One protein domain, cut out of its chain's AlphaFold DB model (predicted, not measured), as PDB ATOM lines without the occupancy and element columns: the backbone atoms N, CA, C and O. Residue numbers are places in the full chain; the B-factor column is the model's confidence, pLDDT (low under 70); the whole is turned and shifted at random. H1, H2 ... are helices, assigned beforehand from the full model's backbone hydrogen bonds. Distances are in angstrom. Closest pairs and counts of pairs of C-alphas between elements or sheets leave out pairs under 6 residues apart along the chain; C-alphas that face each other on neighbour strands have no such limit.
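Overview. This is residues 238 to 330 of the 465 residues of an uncharacterized protein of Martelella sp. AD-3 (UniProt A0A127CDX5). Two long helices, H1 and H4, lie side by side and run opposite ways; shorter H3 packs aslant on H1, and tiny H2 packs near H1's first turns. The 93 printed residues hold four named helices, H1 to H4 in order, and no named strand: all helix. The whole is compact, radius of gyration of the C-alphas 13.8 A, spanning 42 by 28 by 18 A.

Arrangement. H1, residues 239 to 260, is the hub. Its residues 239 to 247 alone touch H2, residues 271 to 274; the closest C-alphas, Ile 243 and Pro 271, are 5.1 A apart. H1 touches H3, residues 285 to 295, the same way at a steep tilt of 39 degrees; the closest C-alphas, Val 249 and Tyr 291, are 5.4 A apart. H1 touches H4, residues 308 to 328, opposite ways at a shallow tilt of 10 degrees; the closest C-alphas, Gly 255 and Tyr 309, are 4.3 A apart. H2 is apart from H3 and H4. Every O i to N i+4 pair is within hydrogen-bond range in H1, H3 and H4; H2 is too short for one.

Along the chain. H1 begins at C-alpha 239 (163.507, 164.894, 184.157) and measures 30.8 A, H3 15.3 A; H4, 30.6 A, ends at C-alpha 328 (168.551, 178.850, 189.131).

Size, cuts and confidence. The printed part has no cut. The link from H3 to H4 is long. Residues 326 to 330 have pLDDT under 70.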
ATOM      1  N   LEU A 238     164.455 165.285 188.299       84.88
ATOM      2  CA  LEU A 238     165.603 165.075 187.417       84.88
ATOM      3  C   LEU A 238     165.225 164.831 185.946       84.88
ATOM      4  O   LEU A 238     166.069 164.377 185.165       84.88
ATOM      5  N   ARG A 239     163.977 165.104 185.538       85.56
ATOM      6  CA  ARG A 239     163.507 164.894 184.157       85.56
ATOM      7  C   ARG A 239     164.366 165.637 183.145       85.56
ATOM      8  O   ARG A 239     164.896 165.023 182.221       85.56
ATOM      9  N   ASN A 240     164.543 166.935 183.337       80.56
ATOM     10  CA  ASN A 240     165.247 167.747 182.354       80.56
ATOM     11  C   ASN A 240     166.755 167.537 182.403       80.56
ATOM     12  O   ASN A 240     167.399 167.509 181.361       80.56
ATOM     13  N   ARG A 241     167.297 167.197 183.577       85.81
ATOM     14  CA  ARG A 241     168.659 166.676 183.678       85.81
ATOM     15  C   ARG A 241     168.835 165.382 182.877       85.81
ATOM     16  O   ARG A 241     169.875 165.203 182.250       85.81
ATOM     17  N   ALA A 242     167.842 164.489 182.838       89.69
ATOM     18  CA  ALA A 242     167.895 163.284 182.006       89.69
ATOM     19  C   ALA A 242     167.852 163.605 180.500       89.69
ATOM     20  O   ALA A 242     168.639 163.026 179.752       89.69
ATOM     21  N   ILE A 243     166.993 164.541 180.073       88.44
ATOM     22  CA  ILE A 243     166.923 165.030 178.682       88.44
ATOM     23  C   ILE A 243     168.269 165.644 178.270       88.44
ATOM     24  O   ILE A 243     168.881 165.181 177.309       88.44
ATOM     25  N   ALA A 244     168.785 166.592 179.059       89.12
ATOM     26  CA  ALA A 244     170.074 167.240 178.825       89.12
ATOM     27  C   ALA A 244     171.227 166.222 178.783       89.12
ATOM     28  O   ALA A 244     172.069 166.267 177.888       89.12
ATOM     29  N   THR A 245     171.231 165.230 179.683       92.88
ATOM     30  CA  THR A 245     172.248 164.163 179.673       92.88
ATOM     31  C   THR A 245     172.158 163.314 178.398       92.88
ATOM     32  O   THR A 245     173.189 162.953 177.830       92.88
ATOM     33  N   ALA A 246     170.953 162.984 177.920       93.88
ATOM     34  CA  ALA A 246     170.764 162.232 176.678       93.88
ATOM     35  C   ALA A 246     171.251 163.018 175.450       93.88
ATOM     36  O   ALA A 246     171.947 162.461 174.595       93.88
ATOM     37  N   GLU A 247     170.957 164.317 175.388       93.38
ATOM     38  CA  GLU A 247     171.462 165.210 174.343       93.38
ATOM     39  C   GLU A 247     172.987 165.329 174.381       93.38
ATOM     40  O   GLU A 247     173.647 165.144 173.355       93.38
ATOM     41  N   ALA A 248     173.563 165.537 175.566       94.44
ATOM     42  CA  ALA A 248     175.004 165.616 175.764       94.44
ATOM     43  C   ALA A 248     175.709 164.306 175.363       94.44
ATOM     44  O   ALA A 248     176.721 164.328 174.660       94.44
ATOM     45  N   VAL A 249     175.143 163.143 175.711       96.50
ATOM     46  CA  VAL A 249     175.627 161.830 175.243       96.50
ATOM     47  C   VAL A 249     175.616 161.744 173.718       96.50
ATOM     48  O   VAL A 249     176.581 161.254 173.130       96.50
ATOM     49  N   ASN A 250     174.568 162.228 173.055       95.62
ATOM     50  CA  ASN A 250     174.485 162.212 171.594       95.62
ATOM     51  C   ASN A 250     175.516 163.135 170.926       95.62
ATOM     52  O   ASN A 250     176.055 162.772 169.871       95.62
ATOM     53  N   ARG A 251     175.839 164.284 171.541       95.06
ATOM     54  CA  ARG A 251     176.950 165.150 171.108       95.06
ATOM     55  C   ARG A 251     178.287 164.430 171.228       95.06
ATOM     56  O   ARG A 251     178.999 164.309 170.231       95.06
ATOM     57  N   LEU A 252     178.566 163.838 172.390       95.44
ATOM     58  CA  LEU A 252     179.800 163.085 172.634       95.44
ATOM     59  C   LEU A 252     179.959 161.887 171.692       95.44
ATOM     60  O   LEU A 252     181.042 161.675 171.160       95.44
ATOM     61  N   LEU A 253     178.891 161.125 171.431       95.62
ATOM     62  CA  LEU A 253     178.914 160.023 170.461       95.62
ATOM     63  C   LEU A 253     179.237 160.518 169.047       95.62
ATOM     64  O   LEU A 253     179.993 159.870 168.327       95.62
ATOM     65  N   SER A 254     178.687 161.666 168.651       93.94
ATOM     66  CA  SER A 254     178.937 162.252 167.329       93.94
ATOM     67  C   SER A 254     180.378 162.756 167.189       93.94
ATOM     68  O   SER A 254     180.994 162.544 166.146       93.94
ATOM     69  N   GLY A 255     180.948 163.351 168.243       93.38
ATOM     70  CA  GLY A 255     182.383 163.649 168.317       93.38
ATOM     71  C   GLY A 255     183.230 162.376 168.253       93.38
ATOM     72  O   GLY A 255     184.133 162.273 167.428       93.38
ATOM     73  N   ALA A 256     182.870 161.355 169.037       92.25
ATOM     74  CA  ALA A 256     183.620 160.107 169.111       92.25
ATOM     75  C   ALA A 256     183.669 159.349 167.769       92.25
ATOM     76  O   ALA A 256     184.707 158.804 167.396       92.25
ATOM     77  N   ALA A 257     182.574 159.346 167.007       93.19
ATOM     78  CA  ALA A 257     182.547 158.751 165.672       93.19
ATOM     79  C   ALA A 257     183.512 159.445 164.696       93.19
ATOM     80  O   ALA A 257     184.165 158.772 163.902       93.19
ATOM     81  N   ARG A 258     183.633 160.779 164.775       91.19
ATOM     82  CA  ARG A 258     184.525 161.576 163.912       91.19
ATOM     83  C   ARG A 258     185.999 161.464 164.315       91.19
ATOM     84  O   ARG A 258     186.860 161.422 163.439       91.19
ATOM     85  N   SER A 259     186.285 161.389 165.613       91.56
ATOM     86  CA  SER A 259     187.659 161.404 166.140       91.56
ATOM     87  C   SER A 259     188.283 160.022 166.329       91.56
ATOM     88  O   SER A 259     189.496 159.890 166.221       91.56
ATOM     89  N   PHE A 260     187.488 158.982 166.596       88.62
ATOM     90  CA  PHE A 260     187.984 157.625 166.882       88.62
ATOM     91  C   PHE A 260     187.493 156.579 165.868       88.62
ATOM     92  O   PHE A 260     187.887 155.419 165.943       88.62
ATOM     93  N   GLY A 261     186.606 156.949 164.935       85.12
ATOM     94  CA  GLY A 261     186.091 156.032 163.912       85.12
ATOM     95  C   GLY A 261     185.100 154.979 164.426       85.12
ATOM     96  O   GLY A 261     184.871 153.976 163.753       85.12
ATOM     97  N   TYR A 262     184.509 155.174 165.611       84.50
ATOM     98  CA  TYR A 262     183.520 154.243 166.167       84.50
ATOM     99  C   TYR A 262     182.164 154.318 165.454       84.50
ATOM    100  O   TYR A 262     181.643 155.397 165.164       84.50
ATOM    101  N   GLU A 263     181.524 153.161 165.272       87.19
ATOM    102  CA  GLU A 263     180.123 153.086 164.859       87.19
ATOM    103  C   GLU A 263     179.204 153.318 166.070       87.19
ATOM    104  O   GLU A 263     179.114 152.495 166.981       87.19
ATOM    105  N   VAL A 264     178.521 154.466 166.098       89.38
ATOM    106  CA  VAL A 264     177.758 154.929 167.277       89.38
ATOM    107  C   VAL A 264     176.245 154.998 167.069       89.38
ATOM    108  O   VAL A 264     175.522 155.360 167.995       89.38
ATOM    109  N   ALA A 265     175.739 154.670 165.877       85.56
ATOM    110  CA  ALA A 265     174.326 154.863 165.534       85.56
ATOM    111  C   ALA A 265     173.384 154.085 166.471       85.56
ATOM    112  O   ALA A 265     172.456 154.665 167.031       85.56
ATOM    113  N   ALA A 266     173.685 152.807 166.725       88.00
ATOM    114  CA  ALA A 266     172.932 151.952 167.648       88.00
ATOM    115  C   ALA A 266     173.091 152.345 169.129       88.00
ATOM    116  O   ALA A 266     172.382 151.838 169.995       88.00
ATOM    117  N   LEU A 267     174.042 153.233 169.427       90.12
ATOM    118  CA  LEU A 267     174.293 153.742 170.762       90.12
ATOM    119  C   LEU A 267     173.624 155.093 170.987       90.12
ATOM    120  O   LEU A 267     173.805 155.620 172.066       90.12
ATOM    121  N   ARG A 268     172.892 155.704 170.055       92.56
ATOM    122  CA  ARG A 268     172.245 156.996 170.345       92.56
ATOM    123  C   ARG A 268     171.139 156.852 171.390       92.56
ATOM    124  O   ARG A 268     170.457 155.835 171.449       92.56
ATOM    125  N   GLU A 269     171.009 157.866 172.237       94.44
ATOM    126  CA  GLU A 269     169.871 157.999 173.149       94.44
ATOM    127  C   GLU A 269     168.755 158.774 172.447       94.44
ATOM    128  O   GLU A 269     169.027 159.603 171.578       94.44
ATOM    129  N   ASP A 270     167.507 158.527 172.830       91.56
ATOM    130  CA  ASP A 270     166.363 159.323 172.387       91.56
ATOM    131  C   ASP A 270     165.942 160.281 173.514       91.56
ATOM    132  O   ASP A 270     165.367 159.820 174.503       91.56
ATOM    133  N   PRO A 271     166.212 161.600 173.410       88.12
ATOM    134  CA  PRO A 271     165.768 162.572 174.407       88.12
ATOM    135  C   PRO A 271     164.248 162.554 174.622       88.12
ATOM    136  O   PRO A 271     163.793 162.740 175.751       88.12
ATOM    137  N   GLN A 272     163.460 162.243 173.581       86.50
ATOM    138  CA  GLN A 272     161.994 162.199 173.666       86.50
ATOM    139  C   GLN A 272     161.500 161.111 174.623       86.50
ATOM    140  O   GLN A 272     160.511 161.310 175.329       86.50
ATOM    141  N   ALA A 273     162.240 160.009 174.758       87.19
ATOM    142  CA  ALA A 273     161.925 158.948 175.713       87.19
ATOM    143  C   ALA A 273     161.968 159.415 177.182       87.19
ATOM    144  O   ALA A 273     161.440 158.732 178.063       87.19
ATOM    145  N   PHE A 274     162.584 160.569 177.464       86.50
ATOM    146  CA  PHE A 274     162.654 161.151 178.804       86.50
ATOM    147  C   PHE A 274     161.560 162.186 179.082       86.50
ATOM    148  O   PHE A 274     161.425 162.598 180.234       86.50
ATOM    149  N   HIS A 275     160.735 162.551 178.092       79.00
ATOM    150  CA  HIS A 275     159.630 163.490 178.302       79.00
ATOM    151  C   HIS A 275     158.549 162.938 179.234       79.00
ATOM    152  O   HIS A 275     158.002 163.710 180.013       79.00
ATOM    153  N   GLU A 276     158.308 161.626 179.216       79.38
ATOM    154  CA  GLU A 276     157.347 160.954 180.095       79.38
ATOM    155  C   GLU A 276     158.044 159.933 181.001       79.38
ATOM    156  O   GLU A 276     158.864 159.171 180.491       79.38
ATOM    157  N   PRO A 277     157.749 159.857 182.312       79.88
ATOM    158  CA  PRO A 277     156.787 160.693 183.027       79.88
ATOM    159  C   PRO A 277     157.288 162.128 183.245       79.88
ATOM    160  O   PRO A 277     158.491 162.383 183.312       79.88
ATOM    161  N   ALA A 278     156.330 163.036 183.427       76.88
ATOM    162  CA  ALA A 278     156.502 164.425 183.859       76.88
ATOM    163  C   ALA A 278     157.454 164.624 185.054       76.88
ATOM    164  O   ALA A 278     158.277 165.544 185.077       76.88
ATOM    165  N   PHE A 279     157.331 163.745 186.052       82.44
ATOM    166  CA  PHE A 279     158.169 163.711 187.242       82.44
ATOM    167  C   PHE A 279     159.144 162.542 187.164       82.44
ATOM    168  O   PHE A 279     158.725 161.386 187.059       82.44
ATOM    169  N   ARG A 280     160.446 162.814 187.275       85.44
ATOM    170  CA  ARG A 280     161.472 161.767 187.340       85.44
ATOM    171  C   ARG A 280     162.362 161.976 188.562       85.44
ATOM    172  O   ARG A 280     163.259 162.805 188.496       85.44
ATOM    173  N   PRO A 281     162.221 161.170 189.629       83.56
ATOM    174  CA  PRO A 281     163.044 161.332 190.831       83.56
ATOM    175  C   PRO A 281     164.497 160.880 190.633       83.56
ATOM    176  O   PRO A 281     165.344 161.082 191.498       83.56
ATOM    177  N   ARG A 282     164.794 160.165 189.537       87.12
ATOM    178  CA  ARG A 282     166.096 159.538 189.283       87.12
ATOM    179  C   ARG A 282     166.430 159.534 187.799       87.12
ATOM    180  O   ARG A 282     165.564 159.300 186.955       87.12
ATOM    181  N   ILE A 283     167.717 159.685 187.501       88.62
ATOM    182  CA  ILE A 283     168.283 159.449 186.168       88.62
ATOM    183  C   ILE A 283     168.762 158.002 186.097       88.62
ATOM    184  O   ILE A 283     169.278 157.448 187.070       88.62
ATOM    185  N   SER A 284     168.608 157.375 184.933       90.88
ATOM    186  CA  SER A 284     169.150 156.039 184.700       90.88
ATOM    187  C   SER A 284     170.666 156.021 184.921       90.88
ATOM    188  O   SER A 284     171.412 156.719 184.234       90.88
ATOM    189  N   LEU A 285     171.142 155.150 185.816       93.19
ATOM    190  CA  LEU A 285     172.577 154.935 186.040       93.19
ATOM    191  C   LEU A 285     173.311 154.524 184.757       93.19
ATOM    192  O   LEU A 285     174.491 154.827 184.597       93.19
ATOM    193  N   ARG A 286     172.624 153.844 183.826       94.56
ATOM    194  CA  ARG A 286     173.185 153.505 182.511       94.56
ATOM    195  C   ARG A 286     173.518 154.767 181.718       94.56
ATOM    196  O   ARG A 286     174.578 154.811 181.103       94.56
ATOM    197  N   LEU A 287     172.630 155.759 181.738       94.69
ATOM    198  CA  LEU A 287     172.804 157.014 181.014       94.69
ATOM    199  C   LEU A 287     173.958 157.831 181.609       94.69
ATOM    200  O   LEU A 287     174.856 158.232 180.875       94.69
ATOM    201  N   LEU A 288     173.993 157.977 182.938       93.94
ATOM    202  CA  LEU A 288     175.064 158.699 183.639       93.94
ATOM    203  C   LEU A 288     176.440 158.064 183.410       93.94
ATOM    204  O   LEU A 288     177.368 158.732 182.968       93.94
ATOM    205  N   ARG A 289     176.560 156.743 183.593       95.31
ATOM    206  CA  ARG A 289     177.823 156.030 183.339       95.31
ATOM    207  C   ARG A 289     178.274 156.156 181.892       95.31
ATOM    208  O   ARG A 289     179.467 156.167 181.607       95.31
ATOM    209  N   LYS A 290     177.328 156.184 180.957       95.44
ATOM    210  CA  LYS A 290     177.639 156.352 179.542       95.44
ATOM    211  C   LYS A 290     178.165 157.754 179.257       95.44
ATOM    212  O   LYS A 290     179.164 157.863 178.556       95.44
ATOM    213  N   TYR A 291     177.542 158.782 179.827       95.69
ATOM    214  CA  TYR A 291     178.024 160.158 179.768       95.69
ATOM    215  C   TYR A 291     179.450 160.281 180.327       95.69
ATOM    216  O   TYR A 291     180.349 160.709 179.611       95.69
ATOM    217  N   GLU A 292     179.699 159.791 181.543       94.88
ATOM    218  CA  GLU A 292     181.024 159.829 182.185       94.88
ATOM    219  C   GLU A 292     182.100 159.096 181.372       94.88
ATOM    220  O   GLU A 292     183.205 159.605 181.164       94.88
ATOM    221  N   ARG A 293     181.783 157.902 180.856       93.75
ATOM    222  CA  ARG A 293     182.704 157.134 180.002       93.75
ATOM    223  C   ARG A 293     183.021 157.865 178.703       93.75
ATOM    224  O   ARG A 293     184.164 157.857 178.265       93.75
ATOM    225  N   LEU A 294     182.014 158.478 178.088       93.50
ATOM    226  CA  LEU A 294     182.173 159.243 176.856       93.50
ATOM    227  C   LEU A 294     182.784 160.619 177.073       93.50
ATOM    228  O   LEU A 294     183.164 161.227 176.087       93.50
ATOM    229  N   LEU A 295     182.881 161.127 178.297       93.75
ATOM    230  CA  LEU A 295     183.676 162.315 178.606       93.75
ATOM    231  C   LEU A 295     185.155 161.976 178.805       93.75
ATOM    232  O   LEU A 295     186.017 162.805 178.527       93.75
ATOM    233  N   SER A 296     185.455 160.764 179.270       91.62
ATOM    234  CA  SER A 296     186.783 160.343 179.730       91.62
ATOM    235  C   SER A 296     187.586 159.525 178.711       91.62
ATOM    236  O   SER A 296     188.586 158.913 179.087       91.62
ATOM    237  N   LEU A 297     187.197 159.500 177.427       89.06
ATOM    238  CA  LEU A 297     187.992 158.785 176.422       89.06
ATOM    239  C   LEU A 297     189.381 159.434 176.291       89.06
ATOM    240  O   LEU A 297     189.474 160.656 176.167       89.06
ATOM    241  N   PRO A 298     190.464 158.647 176.329       87.88
ATOM    242  CA  PRO A 298     191.809 159.194 176.269       87.88
ATOM    243  C   PRO A 298     192.136 159.684 174.858       87.88
ATOM    244  O   PRO A 298     191.899 158.984 173.871       87.88
ATOM    245  N   ASP A 299     192.760 160.857 174.773       85.06
ATOM    246  CA  ASP A 299     193.108 161.495 173.496       85.06
ATOM    247  C   ASP A 299     194.110 160.659 172.682       85.06
ATOM    248  O   ASP A 299     194.169 160.752 171.460       85.06
ATOM    249  N   SER A 300     194.852 159.763 173.344       83.56
ATOM    250  CA  SER A 300     195.790 158.833 172.705       83.56
ATOM    251  C   SER A 300     195.137 157.830 171.751       83.56
ATOM    252  O   SER A 300     195.858 157.169 171.011       83.56
ATOM    253  N   LEU A 301     193.813 157.653 171.809       81.75
ATOM    254  CA  LEU A 301     193.075 156.746 170.921       81.75
ATOM    255  C   LEU A 301     192.508 157.460 169.681       81.75
ATOM    256  O   LEU A 301     191.850 156.816 168.869       81.75
ATOM    257  N   GLN A 302     192.704 158.775 169.548       85.25
ATOM    258  CA  GLN A 302     192.179 159.544 168.422       85.25
ATOM    259  C   GLN A 302     192.993 159.288 167.146       85.25
ATOM    260  O   GLN A 302     194.150 159.705 167.044       85.25
ATOM    261  N   ASP A 303     192.346 158.683 166.151       84.38
ATOM    262  CA  ASP A 303     192.920 158.399 164.828       84.38
ATOM    263  C   ASP A 303     192.301 159.263 163.705       84.38
ATOM    264  O   ASP A 303     192.813 159.298 162.586       84.38
ATOM    265  N   GLY A 304     191.196 159.959 163.995       85.44
ATOM    266  CA  GLY A 304     190.425 160.796 163.071       85.44
ATOM    267  C   GLY A 304     190.602 162.300 163.308       85.44
ATOM    268  O   GLY A 304     191.707 162.791 163.539       85.44
ATOM    269  N   ASP A 305     189.505 163.055 163.226       88.62
ATOM    270  CA  ASP A 305     189.515 164.504 163.459       88.62
ATOM    271  C   ASP A 305     189.829 164.825 164.931       88.62
ATOM    272  O   ASP A 305     189.030 164.528 165.820       88.62
ATOM    273  N   ARG A 306     190.989 165.435 165.189       80.31
ATOM    274  CA  ARG A 306     191.491 165.700 166.545       80.31
ATOM    275  C   ARG A 306     190.705 166.761 167.314       80.31
ATOM    276  O   ARG A 306     190.713 166.725 168.535       80.31
ATOM    277  N   THR A 307     190.026 167.692 166.641       89.44
ATOM    278  CA  THR A 307     189.282 168.771 167.322       89.44
ATOM    279  C   THR A 307     187.819 168.412 167.558       89.44
ATOM    280  O   THR A 307     187.215 168.885 168.518       89.44
ATOM    281  N   ALA A 308     187.252 167.521 166.739       91.06
ATOM    282  CA  ALA A 308     185.826 167.190 166.777       91.06
ATOM    283  C   ALA A 308     185.322 166.613 168.112       91.06
ATOM    284  O   ALA A 308     184.130 166.734 168.413       91.06
ATOM    285  N   TYR A 309     186.179 165.946 168.888       92.50
ATOM    286  CA  TYR A 309     185.800 165.385 170.185       92.50
ATOM    287  C   TYR A 309     185.966 166.381 171.336       92.50
ATOM    288  O   TYR A 309     185.144 166.370 172.253       92.50
ATOM    289  N   ASP A 310     186.941 167.287 171.262       91.81
ATOM    290  CA  ASP A 310     187.078 168.378 172.231       91.81
ATOM    291  C   ASP A 310     185.925 169.381 172.094       91.81
ATOM    292  O   ASP A 310     185.279 169.708 173.087       91.81
ATOM    293  N   GLU A 311     185.549 169.740 170.861       94.06
ATOM    294  CA  GLU A 311     184.333 170.521 170.590       94.06
ATOM    295  C   GLU A 311     183.085 169.837 171.166       94.06
ATOM    296  O   GLU A 311     182.260 170.470 171.821       94.06
ATOM    297  N   ALA A 312     182.955 168.516 170.986       94.19
ATOM    298  CA  ALA A 312     181.824 167.763 171.520       94.19
ATOM    299  C   ALA A 312     181.811 167.712 173.058       94.19
ATOM    300  O   ALA A 312     180.732 167.688 173.652       94.19
ATOM    301  N   ARG A 313     182.981 167.688 173.715       94.81
ATOM    302  CA  ARG A 313     183.097 167.793 175.178       94.81
ATOM    303  C   ARG A 313     182.631 169.158 175.667       94.81
ATOM    304  O   ARG A 313     181.894 169.212 176.650       94.81
ATOM    305  N   ASP A 314     183.022 170.227 174.986       93.88
ATOM    306  CA  ASP A 314     182.637 171.586 175.361       93.88
ATOM    307  C   ASP A 314     181.149 171.843 175.107       93.88
ATOM    308  O   ASP A 314     180.465 172.349 175.995       93.88
ATOM    309  N   GLU A 315     180.597 171.380 173.979       93.19
ATOM    310  CA  GLU A 315     179.147 171.391 173.730       93.19
ATOM    311  C   GLU A 315     178.381 170.607 174.806       93.19
ATOM    312  O   GLU A 315     177.378 171.080 175.337       93.19
ATOM    313  N   ALA A 316     178.853 169.408 175.161       92.38
ATOM    314  CA  ALA A 316     178.221 168.579 176.182       92.38
ATOM    315  C   ALA A 316     178.257 169.226 177.575       92.38
ATOM    316  O   ALA A 316     177.295 169.093 178.330       92.38
ATOM    317  N   ARG A 317     179.344 169.927 177.925       92.06
ATOM    318  CA  ARG A 317     179.432 170.716 179.164       92.06
ATOM    319  C   ARG A 317     178.502 171.922 179.123       92.06
ATOM    320  O   ARG A 317     177.818 172.161 180.108       92.06
ATOM    321  N   ALA A 318     178.436 172.629 177.997       89.69
ATOM    322  CA  ALA A 318     177.555 173.780 177.825       89.69
ATOM    323  C   ALA A 318     176.073 173.396 177.959       89.69
ATOM    324  O   ALA A 318     175.327 174.097 178.633       89.69
ATOM    325  N   ILE A 319     175.656 172.254 177.395       87.12
ATOM    326  CA  ILE A 319     174.291 171.720 177.559       87.12
ATOM    327  C   ILE A 319     173.965 171.481 179.039       87.12
ATOM    328  O   ILE A 319     172.889 171.849 179.504       87.12
ATOM    329  N   MET A 320     174.891 170.871 179.789       87.56
ATOM    330  CA  MET A 320     174.683 170.602 181.214       87.56
ATOM    331  C   MET A 320     174.683 171.888 182.048       87.56
ATOM    332  O   MET A 320     173.824 172.030 182.910       87.56
ATOM    333  N   ALA A 321     175.590 172.826 181.762       85.19
ATOM    334  CA  ALA A 321     175.674 174.108 182.459       85.19
ATOM    335  C   ALA A 321     174.421 174.966 182.233       85.19
ATOM    336  O   ALA A 321     173.858 175.479 183.187       85.19
ATOM    337  N   MET A 322     173.924 175.045 180.994       80.12
ATOM    338  CA  MET A 322     172.694 175.779 180.678       80.12
ATOM    339  C   MET A 322     171.484 175.223 181.441       80.12
ATOM    340  O   MET A 322     170.651 175.984 181.910       80.12
ATOM    341  N   MET A 323     171.405 173.900 181.618       81.25
ATOM    342  CA  MET A 323     170.345 173.271 182.413       81.25
ATOM    343  C   MET A 323     170.459 173.591 183.914       81.25
ATOM    344  O   MET A 323     169.434 173.763 184.573       81.25
ATOM    345  N   GLU A 324     171.678 173.687 184.454       76.94
ATOM    346  CA  GLU A 324     171.914 174.084 185.852       76.94
ATOM    347  C   GLU A 324     171.602 175.575 186.082       76.94
ATOM    348  O   GLU A 324     170.969 175.914 187.082       76.94
ATOM    349  N   ASP A 325     171.956 176.444 185.131       70.62
ATOM    350  CA  ASP A 325     171.644 177.879 185.168       70.62
ATOM    351  C   ASP A 325     170.137 178.146 185.015       70.62
ATOM    352  O   ASP A 325     169.569 178.949 185.759       70.62
ATOM    353  N   ASP A 326     169.458 177.438 184.104       66.00
ATOM    354  CA  ASP A 326     168.009 177.551 183.921       66.00
ATOM    355  C   ASP A 326     167.273 177.212 185.225       66.00
ATOM    356  O   ASP A 326     166.367 177.946 185.617       66.00
ATOM    357  N   ALA A 327     167.704 176.168 185.945       61.38
ATOM    358  CA  ALA A 327     167.137 175.794 187.242       61.38
ATOM    359  C   ALA A 327     167.266 176.910 188.298       61.38
ATOM    360  O   ALA A 327     166.365 177.069 189.121       61.38
ATOM    361  N   ALA A 328     168.338 177.706 188.246       59.06
ATOM    362  CA  ALA A 328     168.551 178.850 189.131       59.06
ATOM    363  C   ALA A 328     167.781 180.116 188.698       59.06
ATOM    364  O   ALA A 328     167.568 181.017 189.507       59.06
ATOM    365  N   SER A 329     167.363 180.202 187.430       54.31
ATOM    366  CA  SER A 329     166.729 181.391 186.839       54.31
ATOM    367  C   SER A 329     165.214 181.503 187.064       54.31
ATOM    368  O   SER A 329     164.610 182.523 186.719       54.31
ATOM    369  N   TYR A 330     164.582 180.484 187.654       59.69
ATOM    370  CA  TYR A 330     163.156 180.511 187.975       59.69
ATOM    371  C   TYR A 330     162.892 181.416 189.182       59.69
ATOM    372  O   TYR A 330     162.874 180.972 190.325       59.69
TER     373      TYR A 330